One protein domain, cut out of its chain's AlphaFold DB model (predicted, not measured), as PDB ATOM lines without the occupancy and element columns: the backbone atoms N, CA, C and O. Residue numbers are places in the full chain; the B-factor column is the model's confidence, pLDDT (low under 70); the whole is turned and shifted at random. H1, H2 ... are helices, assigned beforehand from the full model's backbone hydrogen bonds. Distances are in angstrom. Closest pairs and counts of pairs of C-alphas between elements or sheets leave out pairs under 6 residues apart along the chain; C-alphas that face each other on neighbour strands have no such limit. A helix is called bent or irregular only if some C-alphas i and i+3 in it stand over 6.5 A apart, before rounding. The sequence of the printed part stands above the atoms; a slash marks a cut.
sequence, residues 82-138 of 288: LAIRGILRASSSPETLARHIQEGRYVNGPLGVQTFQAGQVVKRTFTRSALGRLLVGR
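AT A GLANCE: This is residues 82 to 138 of the 288 residues of the protein "F-box domain-containing protein" of Batrachochytrium salamandrivorans (UniProt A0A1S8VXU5). One long helix, H2, has its first part in a small compact head and sticks out beyond it as a free arm with residues 121 to 138, of which 121 to 136 belong to H2. The head, residues 82 to 120, also holds the short helix H1, which points nearly back against the direction of H2, and the loops before and after H1. The printed part has 57 residues with two named helices, H1 then H2 along the chain, and no named strand; the class is all helix. The whole is loose, with a radius of gyration of the C-alphas of 14.8 A, and spans 48 by 23 by 13 A, the arm making its length.

HOW THE PARTS SIT: H2, residues 110 to 136, is the longest helix, with N-to-C direction (0.62, -0.75, -0.24). H1, residues 94 to 102, has N-to-C direction (-0.62, 0.74, 0.26). H1 and H2 are apart, with no C-alpha of the one within 8 A of the other. A short link of 7 residues joins them. In both helices every O i to N i+4 pair is within hydrogen-bond range, and neither is bent.

IN THESE COORDINATES: H2 is 39.0 A long from C-alpha 110 at (-58.837, -23.513, 1.476) to C-alpha 136 at (-35.903, -53.595, -7.952). H1 is 12.4 A long and begins with C-alpha 94 at (-51.268, -24.002, -14.704). Residues 82 to 93 hold no named element.

THE WHOLE: The two C-alphas farthest apart are those of Gly 104 and Arg 138, at 49.0 A. Without the free residues 121 to 138, the body spans 21 by 19 by 12 A. The printed part has no cut. The mean pLDDT of the printed part is 83.7, and residues 89 to 92 are under 70.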
ATOM      1  N   LEU A  82     -48.388 -15.432 -14.695       83.88
ATOM      2  CA  LEU A  82     -47.576 -16.073 -13.660       83.88
ATOM      3  C   LEU A  82     -48.041 -17.508 -13.364       83.88
ATOM      4  O   LEU A  82     -47.208 -18.354 -13.033       83.88
ATOM      5  N   ALA A  83     -49.340 -17.793 -13.483       83.31
ATOM      6  CA  ALA A  83     -49.884 -19.144 -13.366       83.31
ATOM      7  C   ALA A  83     -49.508 -20.012 -14.576       83.31
ATOM      8  O   ALA A  83     -48.983 -21.106 -14.381       83.31
ATOM      9  N   ILE A  84     -49.674 -19.508 -15.804       82.25
ATOM     10  CA  ILE A  84     -49.308 -20.212 -17.047       82.25
ATOM     11  C   ILE A  84     -47.809 -20.536 -17.071       82.25
ATOM     12  O   ILE A  84     -47.423 -21.663 -17.372       82.25
ATOM     13  N   ARG A  85     -46.956 -19.585 -16.667       81.44
ATOM     14  CA  ARG A  85     -45.498 -19.779 -16.549       81.44
ATOM     15  C   ARG A  85     -45.088 -20.716 -15.402       81.44
ATOM     16  O   ARG A  85     -43.899 -20.957 -15.218       81.44
ATOM     17  N   GLY A  86     -46.032 -21.213 -14.598       76.25
ATOM     18  CA  GLY A  86     -45.760 -22.102 -13.464       76.25
ATOM     19  C   GLY A  86     -45.018 -21.434 -12.299       76.25
ATOM     20  O   GLY A  86     -44.454 -22.125 -11.448       76.25
ATOM     21  N   ILE A  87     -45.002 -20.098 -12.256       80.69
ATOM     22  CA  ILE A  87     -44.378 -19.309 -11.184       80.69
ATOM     23  C   ILE A  87     -45.297 -19.300  -9.961       80.69
ATOM     24  O   ILE A  87     -44.852 -19.573  -8.844       80.69
ATOM     25  N   LEU A  88     -46.594 -19.043 -10.167       77.31
ATOM     26  CA  LEU A  88     -47.602 -19.249  -9.130       77.31
ATOM     27  C   LEU A  88     -47.889 -20.741  -9.013       77.31
ATOM     28  O   LEU A  88     -48.485 -21.355  -9.895       77.31
ATOM     29  N   ARG A  89     -47.445 -21.332  -7.904       67.25
ATOM     30  CA  ARG A  89     -47.664 -22.749  -7.625       67.25
ATOM     31  C   ARG A  89     -49.013 -22.932  -6.944       67.25
ATOM     32  O   ARG A  89     -49.204 -22.449  -5.834       67.25
ATOM     33  N   ALA A  90     -49.903 -23.677  -7.588       66.00
ATOM     34  CA  ALA A  90     -51.114 -24.207  -6.977       66.00
ATOM     35  C   ALA A  90     -51.264 -25.699  -7.302       66.00
ATOM     36  O   ALA A  90     -50.440 -26.298  -7.992       66.00
ATOM     37  N   SER A  91     -52.304 -26.300  -6.734       63.97
ATOM     38  CA  SER A  91     -52.649 -27.720  -6.821       63.97
ATOM     39  C   SER A  91     -52.945 -28.253  -8.209       63.97
ATOM     40  O   SER A  91     -52.766 -29.442  -8.466       63.97
ATOM     41  N   SER A  92     -53.460 -27.385  -9.066       65.38
ATOM     42  CA  SER A  92     -54.031 -27.737 -10.346       65.38
ATOM     43  C   SER A  92     -53.069 -27.397 -11.482       65.38
ATOM     44  O   SER A  92     -52.057 -26.720 -11.280       65.38
ATOM     45  N   SER A  93     -53.358 -27.907 -12.684       76.94
ATOM     46  CA  SER A  93     -52.588 -27.537 -13.871       76.94
ATOM     47  C   SER A  93     -52.514 -26.006 -13.988       76.94
ATOM     48  O   SER A  93     -53.460 -25.322 -13.581       76.94
ATOM     49  N   PRO A  94     -51.424 -25.450 -14.542       80.19
ATOM     50  CA  PRO A  94     -51.268 -24.002 -14.704       80.19
ATOM     51  C   PRO A  94     -52.485 -23.344 -15.386       80.19
ATOM     52  O   PRO A  94     -52.895 -22.248 -15.015       80.19
ATOM     53  N   GLU A  95     -53.142 -24.068 -16.294       81.44
ATOM     54  CA  GLU A  95     -54.387 -23.679 -16.970       81.44
ATOM     55  C   GLU A  95     -55.617 -23.640 -16.050       81.44
ATOM     56  O   GLU A  95     -56.481 -22.774 -16.174       81.44
ATOM     57  N   THR A  96     -55.722 -24.578 -15.112       79.62
ATOM     58  CA  THR A  96     -56.827 -24.603 -14.144       79.62
ATOM     59  C   THR A  96     -56.652 -23.491 -13.113       79.62
ATOM     60  O   THR A  96     -57.625 -22.864 -12.699       79.62
ATOM     61  N   LEU A  97     -55.408 -23.208 -12.717       81.25
ATOM     62  CA  LEU A  97     -55.097 -22.069 -11.859       81.25
ATOM     63  C   LEU A  97     -55.413 -20.742 -12.564       81.25
ATOM     64  O   LEU A  97     -56.017 -19.864 -11.954       81.25
ATOM     65  N   ALA A  98     -55.059 -20.618 -13.845       83.00
ATOM     66  CA  ALA A  98     -55.434 -19.481 -14.679       83.00
ATOM     67  C   ALA A  98     -56.959 -19.259 -14.703       83.00
ATOM     68  O   ALA A  98     -57.405 -18.140 -14.457       83.00
ATOM     69  N   ARG A  99     -57.755 -20.325 -14.885       83.56
ATOM     70  CA  ARG A  99     -59.228 -20.263 -14.804       83.56
ATOM     71  C   ARG A  99     -59.734 -19.802 -13.438       83.56
ATOM     72  O   ARG A  99     -60.547 -18.893 -13.369       83.56
ATOM     73  N   HIS A 100     -59.209 -20.350 -12.343       82.75
ATOM     74  CA  HIS A 100     -59.598 -19.911 -10.998       82.75
ATOM     75  C   HIS A 100     -59.290 -18.431 -10.740       82.75
ATOM     76  O   HIS A 100     -60.070 -17.753 -10.075       82.75
ATOM     77  N   ILE A 101     -58.172 -17.925 -11.269       83.62
ATOM     78  CA  ILE A 101     -57.818 -16.503 -11.174       83.62
ATOM     79  C   ILE A 101     -58.810 -15.649 -11.972       83.62
ATOM     80  O   ILE A 101     -59.230 -14.605 -11.476       83.62
ATOM     81  N   GLN A 102     -59.206 -16.090 -13.170       84.88
ATOM     82  CA  GLN A 102     -60.217 -15.410 -13.990       84.88
ATOM     83  C   GLN A 102     -61.602 -15.409 -13.325       84.88
ATOM     84  O   GLN A 102     -62.306 -14.409 -13.382       84.88
ATOM     85  N   GLU A 103     -61.958 -16.484 -12.623       86.38
ATOM     86  CA  GLU A 103     -63.177 -16.595 -11.810       86.38
ATOM     87  C   GLU A 103     -63.121 -15.771 -10.503       86.38
ATOM     88  O   GLU A 103     -64.052 -15.819  -9.701       86.38
ATOM     89  N   GLY A 104     -62.024 -15.047 -10.240       82.25
ATOM     90  CA  GLY A 104     -61.854 -14.223  -9.038       82.25
ATOM     91  C   GLY A 104     -61.573 -15.015  -7.756       82.25
ATOM     92  O   GLY A 104     -61.629 -14.463  -6.657       82.25
ATOM     93  N   ARG A 105     -61.255 -16.311  -7.861       80.12
ATOM     94  CA  ARG A 105     -60.953 -17.156  -6.700       80.12
ATOM     95  C   ARG A 105     -59.553 -16.865  -6.167       80.12
ATOM     96  O   ARG A 105     -58.600 -16.642  -6.912       80.12
ATOM     97  N   TYR A 106     -59.402 -16.936  -4.846       79.56
ATOM     98  CA  TYR A 106     -58.108 -16.733  -4.200       79.56
ATOM     99  C   TYR A 106     -57.109 -17.847  -4.549       79.56
ATOM    100  O   TYR A 106     -57.346 -19.033  -4.301       79.56
ATOM    101  N   VAL A 107     -55.944 -17.439  -5.062       71.69
ATOM    102  CA  VAL A 107     -54.752 -18.283  -5.216       71.69
ATOM    103  C   VAL A 107     -54.298 -18.666  -3.807       71.69
ATOM    104  O   VAL A 107     -53.802 -17.811  -3.081       71.69
ATOM    105  N   ASN A 108     -54.514 -19.925  -3.413       74.56
ATOM    106  CA  ASN A 108     -54.375 -20.469  -2.046       74.56
ATOM    107  C   ASN A 108     -55.600 -20.337  -1.123       74.56
ATOM    108  O   ASN A 108     -55.458 -20.377   0.096       74.56
ATOM    109  N   GLY A 109     -56.813 -20.264  -1.674       80.62
ATOM    110  CA  GLY A 109     -58.016 -20.544  -0.885       80.62
ATOM    111  C   GLY A 109     -57.994 -21.958  -0.266       80.62
ATOM    112  O   GLY A 109     -57.236 -22.821  -0.722       80.62
ATOM    113  N   PRO A 110     -58.849 -22.245   0.733       82.44
ATOM    114  CA  PRO A 110     -58.837 -23.513   1.476       82.44
ATOM    115  C   PRO A 110     -58.944 -24.746   0.564       82.44
ATOM    116  O   PRO A 110     -58.189 -25.704   0.720       82.44
ATOM    117  N   LEU A 111     -59.798 -24.684  -0.464       77.81
ATOM    118  CA  LEU A 111     -59.938 -25.744  -1.473       77.81
ATOM    119  C   LEU A 111     -58.671 -25.919  -2.330       77.81
ATOM    120  O   LEU A 111     -58.281 -27.041  -2.657       77.81
ATOM    121  N   GLY A 112     -57.994 -24.820  -2.673       77.06
ATOM    122  CA  GLY A 112     -56.732 -24.841  -3.420       77.06
ATOM    123  C   GLY A 112     -55.597 -25.485  -2.621       77.06
ATOM    124  O   GLY A 112     -54.811 -26.258  -3.164       77.06
ATOM    125  N   VAL A 113     -55.545 -25.230  -1.312       79.75
ATOM    126  CA  VAL A 113     -54.556 -25.841  -0.413       79.75
ATOM    127  C   VAL A 113     -54.827 -27.335  -0.231       79.75
ATOM    128  O   VAL A 113     -53.899 -28.134  -0.362       79.75
ATOM    129  N   GLN A 114     -56.083 -27.733  -0.000       82.75
ATOM    130  CA  GLN A 114     -56.459 -29.148   0.135       82.75
ATOM    131  C   GLN A 114     -56.113 -29.950  -1.123       82.75
ATOM    132  O   GLN A 114     -55.456 -30.990  -1.049       82.75
ATOM    133  N   THR A 115     -56.480 -29.433  -2.298       80.81
ATOM    134  CA  THR A 115     -56.141 -30.067  -3.580       80.81
ATOM    135  C   THR A 115     -54.626 -30.119  -3.808       80.81
ATOM    136  O   THR A 115     -54.133 -31.073  -4.405       80.81
ATOM    137  N   PHE A 116     -53.855 -29.145  -3.302       81.38
ATOM    138  CA  PHE A 116     -52.394 -29.114  -3.472       81.38
ATOM    139  C   PHE A 116     -51.745 -30.185  -2.616       81.38
ATOM    140  O   PHE A 116     -50.897 -30.934  -3.095       81.38
ATOM    141  N   GLN A 117     -52.177 -30.292  -1.361       85.88
ATOM    142  CA  GLN A 117     -51.722 -31.333  -0.451       85.88
ATOM    143  C   GLN A 117     -52.060 -32.724  -1.002       85.88
ATOM    144  O   GLN A 117     -51.173 -33.576  -1.062       85.88
ATOM    145  N   ALA A 118     -53.283 -32.930  -1.505       85.50
ATOM    146  CA  ALA A 118     -53.674 -34.175  -2.166       85.50
ATOM    147  C   ALA A 118     -52.788 -34.484  -3.389       85.50
ATOM    148  O   ALA A 118     -52.243 -35.583  -3.503       85.50
ATOM    149  N   GLY A 119     -52.553 -33.498  -4.260       85.00
ATOM    150  CA  GLY A 119     -51.665 -33.635  -5.417       85.00
ATOM    151  C   GLY A 119     -50.216 -33.964  -5.038       85.00
ATOM    152  O   GLY A 119     -49.578 -34.792  -5.688       85.00
ATOM    153  N   GLN A 120     -49.691 -33.388  -3.951       86.19
ATOM    154  CA  GLN A 120     -48.357 -33.716  -3.436       86.19
ATOM    155  C   GLN A 120     -48.273 -35.156  -2.931       86.19
ATOM    156  O   GLN A 120     -47.273 -35.831  -3.182       86.19
ATOM    157  N   VAL A 121     -49.312 -35.646  -2.248       90.56
ATOM    158  CA  VAL A 121     -49.381 -37.044  -1.802       90.56
ATOM    159  C   VAL A 121     -49.356 -37.979  -3.008       90.56
ATOM    160  O   VAL A 121     -48.505 -38.866  -3.061       90.56
ATOM    161  N   VAL A 122     -50.194 -37.724  -4.016       90.31
ATOM    162  CA  VAL A 122     -50.226 -38.505  -5.264       90.31
ATOM    163  C   VAL A 122     -48.870 -38.466  -5.978       90.31
ATOM    164  O   VAL A 122     -48.314 -39.499  -6.349       90.31
ATOM    165  N   LYS A 123     -48.251 -37.291  -6.116       88.00
ATOM    166  CA  LYS A 123     -46.927 -37.170  -6.744       88.00
ATOM    167  C   LYS A 123     -45.865 -37.979  -5.999       88.00
ATOM    168  O   LYS A 123     -45.034 -38.636  -6.631       88.00
ATOM    169  N   ARG A 124     -45.885 -37.961  -4.666       92.56
ATOM    170  CA  ARG A 124     -44.965 -38.745  -3.832       92.56
ATOM    171  C   ARG A 124     -45.197 -40.241  -3.995       92.56
ATOM    172  O   ARG A 124     -44.217 -40.968  -4.121       92.56
ATOM    173  N   THR A 125     -46.445 -40.707  -4.037       94.88
ATOM    174  CA  THR A 125     -46.743 -42.137  -4.215       94.88
ATOM    175  C   THR A 125     -46.315 -42.633  -5.593       94.88
ATOM    176  O   THR A 125     -45.648 -43.665  -5.674       94.88
ATOM    177  N   PHE A 126     -46.582 -41.874  -6.661       94.19
ATOM    178  CA  PHE A 126     -46.100 -42.201  -8.007       94.19
ATOM    179  C   PHE A 126     -44.577 -42.210  -8.088       94.19
ATOM    180  O   PHE A 126     -44.001 -43.154  -8.620       94.19
ATOM    181  N   THR A 127     -43.918 -41.199  -7.517       93.75
ATOM    182  CA  THR A 127     -42.450 -41.132  -7.493       93.75
ATOM    183  C   THR A 127     -41.874 -42.315  -6.718       93.75
ATOM    184  O   THR A 127     -40.956 -42.972  -7.194       93.75
ATOM    185  N   ARG A 128     -42.447 -42.650  -5.555       95.88
ATOM    186  CA  ARG A 128     -42.037 -43.802  -4.744       95.88
ATOM    187  C   ARG A 128     -42.241 -45.122  -5.484       95.88
ATOM    188  O   ARG A 128     -41.364 -45.973  -5.425       95.88
ATOM    189  N   SER A 129     -43.361 -45.291  -6.184       95.12
ATOM    190  CA  SER A 129     -43.637 -46.486  -6.987       95.12
ATOM    191  C   SER A 129     -42.670 -46.609  -8.168       95.12
ATOM    192  O   SER A 129     -42.069 -47.663  -8.372       95.12
ATOM    193  N   ALA A 130     -42.440 -45.515  -8.901       94.56
ATOM    194  CA  ALA A 130     -41.488 -45.472 -10.007       94.56
ATOM    195  C   ALA A 130     -40.056 -45.776  -9.538       94.56
ATOM    196  O   ALA A 130     -39.392 -46.630 -10.124       94.56
ATOM    197  N   LEU A 131     -39.612 -45.145  -8.447       95.56
ATOM    198  CA  LEU A 131     -38.321 -45.437  -7.823       95.56
ATOM    199  C   LEU A 131     -38.255 -46.878  -7.323       95.56
ATOM    200  O   LEU A 131     -37.246 -47.531  -7.533       95.56
ATOM    201  N   GLY A 132     -39.325 -47.398  -6.720       95.31
ATOM    202  CA  GLY A 132     -39.401 -48.791  -6.286       95.31
ATOM    203  C   GLY A 132     -39.145 -49.762  -7.436       95.31
ATOM    204  O   GLY A 132     -38.295 -50.638  -7.311       95.31
ATOM    205  N   ARG A 133     -39.790 -49.554  -8.592       93.88
ATOM    206  CA  ARG A 133     -39.543 -50.367  -9.795       93.88
ATOM    207  C   ARG A 133     -38.097 -50.265 -10.286       93.88
ATOM    208  O   ARG A 133     -37.496 -51.285 -10.602       93.88
ATOM    209  N   LEU A 134     -37.532 -49.057 -10.320       93.12
ATOM    210  CA  LEU A 134     -36.144 -48.842 -10.747       93.12
ATOM    211  C   LEU A 134     -35.126 -49.452  -9.775       93.12
ATOM    212  O   LEU A 134     -34.094 -49.957 -10.206       93.12
ATOM    213  N   LEU A 135     -35.412 -49.419  -8.474       91.56
ATOM    214  CA  LEU A 135     -34.562 -50.010  -7.445       91.56
ATOM    215  C   LEU A 135     -34.615 -51.540  -7.470       91.56
ATOM    216  O   LEU A 135     -33.586 -52.165  -7.251       91.56
ATOM    217  N   VAL A 136     -35.773 -52.138  -7.766       91.25
ATOM    218  CA  VAL A 136     -35.903 -53.595  -7.952       91.25
ATOM    219  C   VAL A 136     -35.181 -54.054  -9.218       91.25
ATOM    220  O   VAL A 136     -34.505 -55.073  -9.199       91.25
ATOM    221  N   GLY A 137     -35.266 -53.281 -10.303       87.31
ATOM    222  CA  GLY A 137     -34.520 -53.544 -11.537       87.31
ATOM    223  C   GLY A 137     -33.036 -53.165 -11.477       87.31
ATOM    224  O   GLY A 137     -32.372 -53.165 -12.514       87.31
ATOM    225  N   ARG A 138     -32.508 -52.783 -10.306       86.25
ATOM    226  CA  ARG A 138     -31.113 -52.368 -10.165       86.25
ATOM    227  C   ARG A 138     -30.198 -53.598 -10.290       86.25
ATOM    228  O   ARG A 138     -30.334 -54.511  -9.478       86.25
TER     229      ARG A 138